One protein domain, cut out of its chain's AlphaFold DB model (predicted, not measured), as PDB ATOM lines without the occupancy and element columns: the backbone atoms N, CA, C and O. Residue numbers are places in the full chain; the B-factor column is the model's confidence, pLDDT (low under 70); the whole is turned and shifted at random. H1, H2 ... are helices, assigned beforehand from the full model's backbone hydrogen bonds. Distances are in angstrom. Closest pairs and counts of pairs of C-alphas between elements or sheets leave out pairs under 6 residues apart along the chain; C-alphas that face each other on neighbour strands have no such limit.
ATOM      1  N   ASP A 152     122.875 150.175 108.521       78.31
ATOM      2  CA  ASP A 152     123.062 149.512 107.235       78.31
ATOM      3  C   ASP A 152     124.228 150.166 106.489       78.31
ATOM      4  O   ASP A 152     124.157 151.313 106.042       78.31
ATOM      5  N   ARG A 153     125.320 149.412 106.333       79.19
ATOM      6  CA  ARG A 153     126.537 149.822 105.617       79.19
ATOM      7  C   ARG A 153     126.222 150.459 104.261       79.19
ATOM      8  O   ARG A 153     126.838 151.450 103.871       79.19
ATOM      9  N   GLN A 154     125.255 149.876 103.555       81.44
ATOM     10  CA  GLN A 154     124.801 150.342 102.250       81.44
ATOM     11  C   GLN A 154     124.084 151.695 102.342       81.44
ATOM     12  O   GLN A 154     124.350 152.579 101.533       81.44
ATOM     13  N   MET A 155     123.245 151.880 103.363       84.81
ATOM     14  CA  MET A 155     122.543 153.137 103.613       84.81
ATOM     15  C   MET A 155     123.531 154.271 103.917       84.81
ATOM     16  O   MET A 155     123.439 155.339 103.320       84.81
ATOM     17  N   LEU A 156     124.530 154.027 104.778       82.69
ATOM     18  CA  LEU A 156     125.575 155.017 105.072       82.69
ATOM     19  C   LEU A 156     126.410 155.359 103.833       82.69
ATOM     20  O   LEU A 156     126.727 156.523 103.605       82.69
ATOM     21  N   TYR A 157     126.745 154.363 103.010       86.06
ATOM     22  CA  TYR A 157     127.476 154.592 101.765       86.06
ATOM     23  C   TYR A 157     126.707 155.508 100.806       86.06
ATOM     24  O   TYR A 157     127.284 156.453 100.271       86.06
ATOM     25  N   GLU A 158     125.419 155.243 100.595       85.00
ATOM     26  CA  GLU A 158     124.570 156.028  99.693       85.00
ATOM     27  C   GLU A 158     124.341 157.453 100.213       85.00
ATOM     28  O   GLU A 158     124.406 158.417  99.442       85.00
ATOM     29  N   GLU A 159     124.147 157.613 101.523       83.56
ATOM     30  CA  GLU A 159     123.968 158.922 102.155       83.56
ATOM     31  C   GLU A 159     125.238 159.778 102.030       83.56
ATOM     32  O   GLU A 159     125.176 160.920 101.566       83.56
ATOM     33  N   ILE A 160     126.409 159.209 102.346       84.25
ATOM     34  CA  ILE A 160     127.694 159.908 102.208       84.25
ATOM     35  C   ILE A 160     127.955 160.221 100.733       84.25
ATOM     36  O   ILE A 160     128.251 161.359 100.388       84.25
ATOM     37  N   GLN A 161     127.797 159.251  99.830       86.00
ATOM     38  CA  GLN A 161     128.070 159.461  98.409       86.00
ATOM     39  C   GLN A 161     127.176 160.540  97.782       86.00
ATOM     40  O   GLN A 161     127.634 161.272  96.905       86.00
ATOM     41  N   SER A 162     125.903 160.610  98.181       84.31
ATOM     42  CA  SER A 162     124.948 161.540  97.575       84.31
ATOM     43  C   SER A 162     125.044 162.957  98.136       84.31
ATOM     44  O   SER A 162     124.789 163.909  97.395       84.31
ATOM     45  N   ARG A 163     125.406 163.115  99.418       83.25
ATOM     46  CA  ARG A 163     125.355 164.415 100.100       83.25
ATOM     47  C   ARG A 163     126.706 165.033 100.433       83.25
ATOM     48  O   ARG A 163     126.742 166.238 100.667       83.25
ATOM     49  N   PHE A 164     127.789 164.259 100.466       84.19
ATOM     50  CA  PHE A 164     129.095 164.770 100.883       84.19
ATOM     51  C   PHE A 164     129.895 165.264  99.681       84.19
ATOM     52  O   PHE A 164     130.029 164.576  98.667       84.19
ATOM     53  N   GLY A 165     130.488 166.450  99.817       80.56
ATOM     54  CA  GLY A 165     131.582 166.883  98.959       80.56
ATOM     55  C   GLY A 165     132.916 166.260  99.383       80.56
ATOM     56  O   GLY A 165     133.038 165.650 100.446       80.56
ATOM     57  N   SER A 166     133.965 166.464  98.580       78.12
ATOM     58  CA  SER A 166     135.313 165.963  98.897       78.12
ATOM     59  C   SER A 166     135.829 166.459 100.254       78.12
ATOM     60  O   SER A 166     136.476 165.707 100.971       78.12
ATOM     61  N   GLU A 167     135.517 167.702 100.630       79.25
ATOM     62  CA  GLU A 167     135.908 168.283 101.923       79.25
ATOM     63  C   GLU A 167     135.178 167.645 103.110       79.25
ATOM     64  O   GLU A 167     135.778 167.472 104.170       79.25
ATOM     65  N   ASP A 168     133.918 167.253 102.925       82.44
ATOM     66  CA  ASP A 168     133.094 166.652 103.975       82.44
ATOM     67  C   ASP A 168     133.562 165.222 104.297       82.44
ATOM     68  O   ASP A 168     133.469 164.769 105.434       82.44
ATOM     69  N   ILE A 169     134.136 164.514 103.316       83.75
ATOM     70  CA  ILE A 169     134.758 163.191 103.514       83.75
ATOM     71  C   ILE A 169     136.009 163.302 104.402       83.75
ATOM     72  O   ILE A 169     136.254 162.446 105.259       83.75
ATOM     73  N   PHE A 170     136.799 164.365 104.236       81.94
ATOM     74  CA  PHE A 170     137.941 164.632 105.114       81.94
ATOM     75  C   PHE A 170     137.494 165.093 106.503       81.94
ATOM     76  O   PHE A 170     138.082 164.667 107.495       81.94
ATOM     77  N   ASP A 171     136.425 165.889 106.594       82.19
ATOM     78  CA  ASP A 171     135.801 166.227 107.879       82.19
ATOM     79  C   ASP A 171     135.309 164.968 108.609       82.19
ATOM     80  O   ASP A 171     135.533 164.833 109.808       82.19
ATOM     81  N   LEU A 172     134.727 164.008 107.886       84.62
ATOM     82  CA  LEU A 172     134.287 162.729 108.444       84.62
ATOM     83  C   LEU A 172     135.462 161.899 108.965       84.62
ATOM     84  O   LEU A 172     135.410 161.357 110.066       84.62
ATOM     85  N   THR A 173     136.541 161.828 108.186       83.88
ATOM     86  CA  THR A 173     137.775 161.127 108.572       83.88
ATOM     87  C   THR A 173     138.377 161.743 109.839       83.88
ATOM     88  O   THR A 173     138.774 161.022 110.756       83.88
ATOM     89  N   PHE A 174     138.382 163.076 109.916       82.69
ATOM     90  CA  PHE A 174     138.830 163.836 111.079       82.69
ATOM     91  C   PHE A 174     137.951 163.593 112.313       82.69
ATOM     92  O   PHE A 174     138.476 163.318 113.390       82.69
ATOM     93  N   ASP A 175     136.625 163.656 112.159       81.19
ATOM     94  CA  ASP A 175     135.664 163.479 113.253       81.19
ATOM     95  C   ASP A 175     135.701 162.046 113.825       81.19
ATOM     96  O   ASP A 175     135.505 161.854 115.024       81.19
ATOM     97  N   LEU A 176     136.050 161.055 112.998       80.75
ATOM     98  CA  LEU A 176     136.267 159.663 113.410       80.75
ATOM     99  C   LEU A 176     137.639 159.400 114.053       80.75
ATOM    100  O   LEU A 176     137.889 158.297 114.540       80.75
ATOM    101  N   GLY A 177     138.548 160.380 114.039       75.44
ATOM    102  CA  GLY A 177     139.923 160.197 114.508       75.44
ATOM    103  C   GLY A 177     140.732 159.214 113.653       75.44
ATOM    104  O   GLY A 177     141.729 158.660 114.117       75.44
ATOM    105  N   ILE A 178     140.306 158.986 112.410       81.81
ATOM    106  CA  ILE A 178     140.982 158.102 111.468       81.81
ATOM    107  C   ILE A 178     142.149 158.861 110.833       81.81
ATOM    108  O   ILE A 178     142.043 160.034 110.478       81.81
ATOM    109  N   ASN A 179     143.291 158.196 110.672       76.88
ATOM    110  CA  ASN A 179     144.409 158.783 109.950       76.88
ATOM    111  C   ASN A 179     144.105 158.785 108.446       76.88
ATOM    112  O   ASN A 179     143.859 157.736 107.857       76.88
ATOM    113  N   GLU A 180     144.182 159.956 107.814       77.69
ATOM    114  CA  GLU A 180     143.946 160.128 106.374       77.69
ATOM    115  C   GLU A 180     144.794 159.163 105.528       77.69
ATOM    116  O   GLU A 180     144.311 158.597 104.550       77.69
ATOM    117  N   ASN A 181     146.033 158.884 105.944       77.56
ATOM    118  CA  ASN A 181     146.925 157.970 105.221       77.56
ATOM    119  C   ASN A 181     146.441 156.510 105.211       77.56
ATOM    120  O   ASN A 181     146.854 155.747 104.340       77.56
ATOM    121  N   ASP A 182     145.590 156.119 106.162       74.19
ATOM    122  CA  ASP A 182     145.069 154.752 106.261       74.19
ATOM    123  C   ASP A 182     143.853 154.537 105.347       74.19
ATOM    124  O   ASP A 182     143.501 153.397 105.041       74.19
ATOM    125  N   VAL A 183     143.220 155.626 104.887       78.06
ATOM    126  CA  VAL A 183     142.014 155.582 104.048       78.06
ATOM    127  C   VAL A 183     142.243 156.068 102.621       78.06
ATOM    128  O   VAL A 183     141.521 155.616 101.732       78.06
ATOM    129  N   VAL A 184     143.236 156.932 102.370       79.44
ATOM    130  CA  VAL A 184     143.509 157.501 101.040       79.44
ATOM    131  C   VAL A 184     143.985 156.427 100.048       79.44
ATOM    132  O   VAL A 184     145.074 155.872 100.214       79.44
ATOM    133  N   PRO A 185     143.198 156.113  98.995       74.81
ATOM    134  CA  PRO A 185     143.599 155.161  97.971       74.81
ATOM    135  C   PRO A 185     144.619 155.797  97.016       74.81
ATOM    136  O   PRO A 185     144.614 157.002  96.779       74.81
ATOM    137  N   LEU A 186     145.455 154.967  96.383       66.94
ATOM    138  CA  LEU A 186     146.515 155.389  95.447       66.94
ATOM    139  C   LEU A 186     146.020 156.270  94.282       66.94
ATOM    140  O   LEU A 186     146.805 157.006  93.692       66.94
ATOM    141  N   ASN A 187     144.740 156.165  93.924       74.06
ATOM    142  CA  ASN A 187     144.106 156.904  92.833       74.06
ATOM    143  C   ASN A 187     143.268 158.109  93.301       74.06
ATOM    144  O   ASN A 187     142.657 158.757  92.455       74.06
ATOM    145  N   ASN A 188     143.214 158.392  94.610       74.88
ATOM    146  CA  ASN A 188     142.347 159.413  95.211       74.88
ATOM    147  C   ASN A 188     140.867 159.311  94.779       74.88
ATOM    148  O   ASN A 188     140.185 160.327  94.666       74.88
ATOM    149  N   ASP A 189     140.358 158.101  94.513       82.00
ATOM    150  CA  ASP A 189     138.952 157.910  94.147       82.00
ATOM    151  C   ASP A 189     138.040 158.150  95.371       82.00
ATOM    152  O   ASP A 189     138.123 157.394  96.348       82.00
ATOM    153  N   PRO A 190     137.139 159.156  95.337       78.56
ATOM    154  CA  PRO A 190     136.251 159.477  96.454       78.56
ATOM    155  C   PRO A 190     135.329 158.317  96.830       78.56
ATOM    156  O   PRO A 190     134.993 158.149  98.000       78.56
ATOM    157  N   LYS A 191     134.950 157.458  95.876       83.94
ATOM    158  CA  LYS A 191     134.108 156.294  96.179       83.94
ATOM    159  C   LYS A 191     134.872 155.255  96.990       83.94
ATOM    160  O   LYS A 191     134.306 154.667  97.909       83.94
ATOM    161  N   GLN A 192     136.145 155.040  96.664       84.12
ATOM    162  CA  GLN A 192     137.009 154.133  97.417       84.12
ATOM    163  C   GLN A 192     137.359 154.703  98.792       84.12
ATOM    164  O   GLN A 192     137.370 153.946  99.757       84.12
ATOM    165  N   LEU A 193     137.556 156.021  98.905       84.69
ATOM    166  CA  LEU A 193     137.721 156.706 100.193       84.69
ATOM    167  C   LEU A 193     136.567 156.397 101.154       84.69
ATOM    168  O   LEU A 193     136.810 155.945 102.270       84.69
ATOM    169  N   ILE A 194     135.316 156.562 100.708       84.94
ATOM    170  CA  ILE A 194     134.127 156.284 101.532       84.94
ATOM    171  C   ILE A 194     134.101 154.811 101.964       84.94
ATOM    172  O   ILE A 194     133.902 154.514 103.140       84.94
ATOM    173  N   VAL A 195     134.357 153.877 101.040       86.50
ATOM    174  CA  VAL A 195     134.404 152.439 101.365       86.50
ATOM    175  C   VAL A 195     135.493 152.131 102.394       86.50
ATOM    176  O   VAL A 195     135.254 151.343 103.314       86.50
ATOM    177  N   ASN A 196     136.672 152.742 102.264       85.94
ATOM    178  CA  ASN A 196     137.783 152.555 103.194       85.94
ATOM    179  C   ASN A 196     137.435 153.096 104.585       85.94
ATOM    180  O   ASN A 196     137.650 152.386 105.563       85.94
ATOM    181  N   ILE A 197     136.835 154.288 104.673       86.19
ATOM    182  CA  ILE A 197     136.394 154.896 105.939       86.19
ATOM    183  C   ILE A 197     135.363 154.008 106.638       86.19
ATOM    184  O   ILE A 197     135.546 153.677 107.807       86.19
ATOM    185  N   ILE A 198     134.319 153.569 105.925       85.38
ATOM    186  CA  ILE A 198     133.272 152.707 106.495       85.38
ATOM    187  C   ILE A 198     133.875 151.386 106.989       85.38
ATOM    188  O   ILE A 198     133.617 150.961 108.110       85.38
ATOM    189  N   SER A 199     134.736 150.759 106.181       84.94
ATOM    190  CA  SER A 199     135.371 149.488 106.550       84.94
ATOM    191  C   SER A 199     136.312 149.635 107.748       84.94
ATOM    192  O   SER A 199     136.389 148.739 108.585       84.94
ATOM    193  N   LEU A 200     137.036 150.752 107.848       83.44
ATOM    194  CA  LEU A 200     137.924 151.017 108.975       83.44
ATOM    195  C   LEU A 200     137.128 151.313 110.255       83.44
ATOM    196  O   LEU A 200     137.477 150.797 111.314       83.44
ATOM    197  N   ALA A 201     136.038 152.077 110.153       83.88
ATOM    198  CA  ALA A 201     135.139 152.346 111.270       83.88
ATOM    199  C   ALA A 201     134.492 151.054 111.799       83.88
ATOM    200  O   ALA A 201     134.464 150.840 113.008       83.88
ATOM    201  N   GLU A 202     134.051 150.153 110.915       83.56
ATOM    202  CA  GLU A 202     133.551 148.824 111.299       83.56
ATOM    203  C   GLU A 202     134.626 147.992 112.009       83.56
ATOM    204  O   GLU A 202     134.375 147.447 113.085       83.56
ATOM    205  N   ASN A 203     135.843 147.936 111.458       83.81
ATOM    206  CA  ASN A 203     136.961 147.210 112.072       83.81
ATOM    207  C   ASN A 203     137.319 147.753 113.466       83.81
ATOM    208  O   ASN A 203     137.716 146.987 114.343       83.81
ATOM    209  N   ASN A 204     137.145 149.059 113.680       80.50
ATOM    210  CA  ASN A 204     137.367 149.718 114.965       80.50
ATOM    211  C   ASN A 204     136.145 149.657 115.902       80.50
ATOM    212  O   ASN A 204     136.212 150.184 117.008       80.50
ATOM    213  N   SER A 205     135.043 149.014 115.494       80.50
ATOM    214  CA  SER A 205     133.763 148.991 116.228       80.50
ATOM    215  C   SER A 205     133.145 150.383 116.466       80.50
ATOM    216  O   SER A 205     132.422 150.590 117.437       80.50
ATOM    217  N   GLN A 206     133.402 151.335 115.563       80.94
ATOM    218  CA  GLN A 206     132.967 152.740 115.618       80.94
ATOM    219  C   GLN A 206     131.786 153.046 114.678       80.94
ATOM    220  O   GLN A 206     131.563 154.194 114.298       80.94
ATOM    221  N   THR A 207     131.002 152.045 114.272       78.50
ATOM    222  CA  THR A 207     129.893 152.233 113.314       78.50
ATOM    223  C   THR A 207     128.825 153.215 113.823       78.50
ATOM    224  O   THR A 207     128.250 153.964 113.036       78.50
ATOM    225  N   GLY A 208     128.588 153.263 115.140       74.94
ATOM    226  CA  GLY A 208     127.698 154.256 115.757       74.94
ATOM    227  C   GLY A 208     128.266 155.679 115.714       74.94
ATOM    228  O   GLY A 208     127.540 156.619 115.396       74.94
ATOM    229  N   ASP A 209     129.571 155.830 115.953       78.94
ATOM    230  CA  ASP A 209     130.262 157.123 115.873       78.94
ATOM    231  C   ASP A 209     130.294 157.649 114.432       78.94
ATOM    232  O   ASP A 209     130.158 158.849 114.215       78.94
ATOM    233  N   LEU A 210     130.401 156.752 113.445       81.69
ATOM    234  CA  LEU A 210     130.296 157.069 112.020       81.69
ATOM    235  C   LEU A 210     128.927 157.645 111.664       81.69
ATOM    236  O   LEU A 210     128.872 158.709 111.055       81.69
ATOM    237  N   ALA A 211     127.834 156.987 112.055       81.19
ATOM    238  CA  ALA A 211     126.489 157.489 111.776       81.19
ATOM    239  C   ALA A 211     126.264 158.883 112.388       81.19
ATOM    240  O   ALA A 211     125.753 159.792 111.734       81.19
ATOM    241  N   LEU A 212     126.731 159.076 113.620       80.75
ATOM    242  CA  LEU A 212     126.613 160.338 114.342       80.75
ATOM    243  C   LEU A 212     127.544 161.434 113.789       80.75
ATOM    244  O   LEU A 212     127.167 162.606 113.759       80.75
ATOM    245  N   ALA A 213     128.740 161.090 113.308       79.94
ATOM    246  CA  ALA A 213     129.616 162.025 112.603       79.94
ATOM    247  C   ALA A 213     129.014 162.449 111.254       79.94
ATOM    248  O   ALA A 213     129.046 163.634 110.917       79.94
ATOM    249  N   VAL A 214     128.396 161.513 110.522       81.62
ATOM    250  CA  VAL A 214     127.673 161.810 109.278       81.62
ATOM    251  C   VAL A 214     126.535 162.797 109.540       81.62
ATOM    252  O   VAL A 214     126.442 163.823 108.865       81.62
ATOM    253  N   GLU A 215     125.714 162.540 110.558       80.50
ATOM    254  CA  GLU A 215     124.619 163.431 110.948       80.50
ATOM    255  C   GLU A 215     125.127 164.833 111.318       80.50
ATOM    256  O   GLU A 215     124.582 165.830 110.845       80.50
ATOM    257  N   ARG A 216     126.212 164.932 112.096       76.94
ATOM    258  CA  ARG A 216     126.805 166.217 112.511       76.94
ATOM    259  C   ARG A 216     127.327 167.054 111.348       76.94
ATOM    260  O   ARG A 216     127.238 168.277 111.399       76.94
ATOM    261  N   ILE A 217     127.883 166.419 110.320       78.31
ATOM    262  CA  ILE A 217     128.379 167.126 109.133       78.31
ATOM    263  C   ILE A 217     127.209 167.629 108.281       78.31
ATOM    264  O   ILE A 217     127.235 168.767 107.812       78.31
ATOM    265  N   LEU A 218     126.161 166.813 108.128       75.19
ATOM    266  CA  LEU A 218     124.957 167.181 107.378       75.19
ATOM    267  C   LEU A 218     124.093 168.221 108.098       75.19
ATOM    268  O   LEU A 218     123.452 169.053 107.454       75.19
ATOM    269  N   THR A 219     124.074 168.183 109.429       72.88
ATOM    270  CA  THR A 219     123.306 169.087 110.289       72.88
ATOM    271  C   THR A 219     124.238 169.763 111.295       72.88
ATOM    272  O   THR A 219     124.314 169.366 112.460       72.88
ATOM    273  N   PRO A 220     124.988 170.795 110.862       65.06
ATOM    274  CA  PRO A 220     125.927 171.469 111.744       65.06
ATOM    275  C   PRO A 220     125.183 172.081 112.932       65.06
ATOM    276  O   PRO A 220     124.191 172.797 112.768       65.06
TER     277      PRO A 220
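What this domain is: This is residues 152 to 220 of the 305 residues of an uncharacterized protein of Chloroflexi bacterium (UniProt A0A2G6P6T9). Four helices make a compact body of two side-by-side pairs, H1 with H5 and H2 with H4, and the two pairs pack on each other with their helices crossed and running opposite ways. The short helix H3 packs on the H2 and H4 pair, on the side away from H1 and H5, and the link of residues 184 to 189 loops from it back to H4. The printed part has 69 residues with five named helices, in the order H1, H2, H3, H4, H5, and no named strand; its class is all helix. The whole is compact, with a radius of gyration of the C-alphas of 10.7 A, and its rounded outline spans 30 by 25 by 21 A.

Where its parts are: From Asp 152, the first printed residue, the backbone passes into H1, residues 153 to 163, which is 15.6 A long from first to last C-alpha. H1 begins at C-alpha 153, at (126.537, 149.822, 105.617). After two residues comes H2, residues 166 to 175, 14.6 A long. Four residues later stands H3, residues 180 to 183, with four residues the shortest helix. Six residues then lead to H4, residues 190 to 203, the longest helix with 14 residues and 19.9 A; its first C-alpha, that of Pro 190, is at (136.251, 159.477, 96.454). Three residues separate it from H5, residues 207 to 218, which is 16.8 A long and ends at C-alpha 218, at (124.957, 167.181, 107.378). Thr 219 and Pro 220 follow it.

How they stand to each other: H4 is the hub, touching the four other helices. H4 and H1 touch, closest at the C-alphas of Tyr 157 and Ile 194, 6.9 A apart. They run opposite ways at a tilt of 37 degrees, only just steep. H4 and H2 touch, with the C-alphas of Thr 173 and Ile 197 closest at 6.9 A, and run the same way at a shallow tilt of 15 degrees. H4 also touches H3, where the C-alphas of Val 183 and Asn 196 are the closest, 5.3 A apart. H4 and H5 form a helical hairpin, opposite ways at a steep tilt of 40 degrees. They touch through residues 198 to 201 of H4 and 207 to 210 of H5 alone, with the C-alphas of Ala 201 and Thr 207 closest at 5.6 A. H2 and H5 touch, closest at the C-alphas of Asp 175 and Ala 213, 6.3 A apart, and run opposite ways at a steep tilt of 48 degrees. H1 and H5 only just touch, with 3 pairs of C-alphas within 8 A, the closest being those of Leu 156 and Ala 211 at 7.2 A; they run the same way at a shallow tilt of 16 degrees. H1, H4 and H5 form an up-and-down bundle, each running against the one before it in the chain. The packing of the helices is part aligned, part crossed. H1 and H2 are close but not clearly touching, with the C-alphas of Ile 160 and Ile 169 closest at 7.9 A. H2 and H3 touch only at the corner by their link, and only just, with 3 pairs of C-alphas within 8 A; those of Thr 173 and Glu 180 are closest at 6.6 A. H3 is apart from H1 and from H5. In H1, H4 and H5 every O i to N i+4 pair is within hydrogen-bond range, and in H2 5 of 6 are; H3 is too short for such a pair, and its one O i to N i+3 pair is within range.

The domain as a whole: The two C-alphas farthest apart are those of Leu 186 and Pro 220, 30.8 A from each other. The printed part runs from residue 152 to residue 220 and has no cut; its first and last C-alphas are 22.6 A apart. The links from H1 to H2, H2 to H3 and H4 to H5 are tight, the link from H3 to H4 is short but not tight, and there is no long link. The mean pLDDT of the printed part is 80.7, and the model's confidence is low, under 70, at Leu 186 and Pro 220.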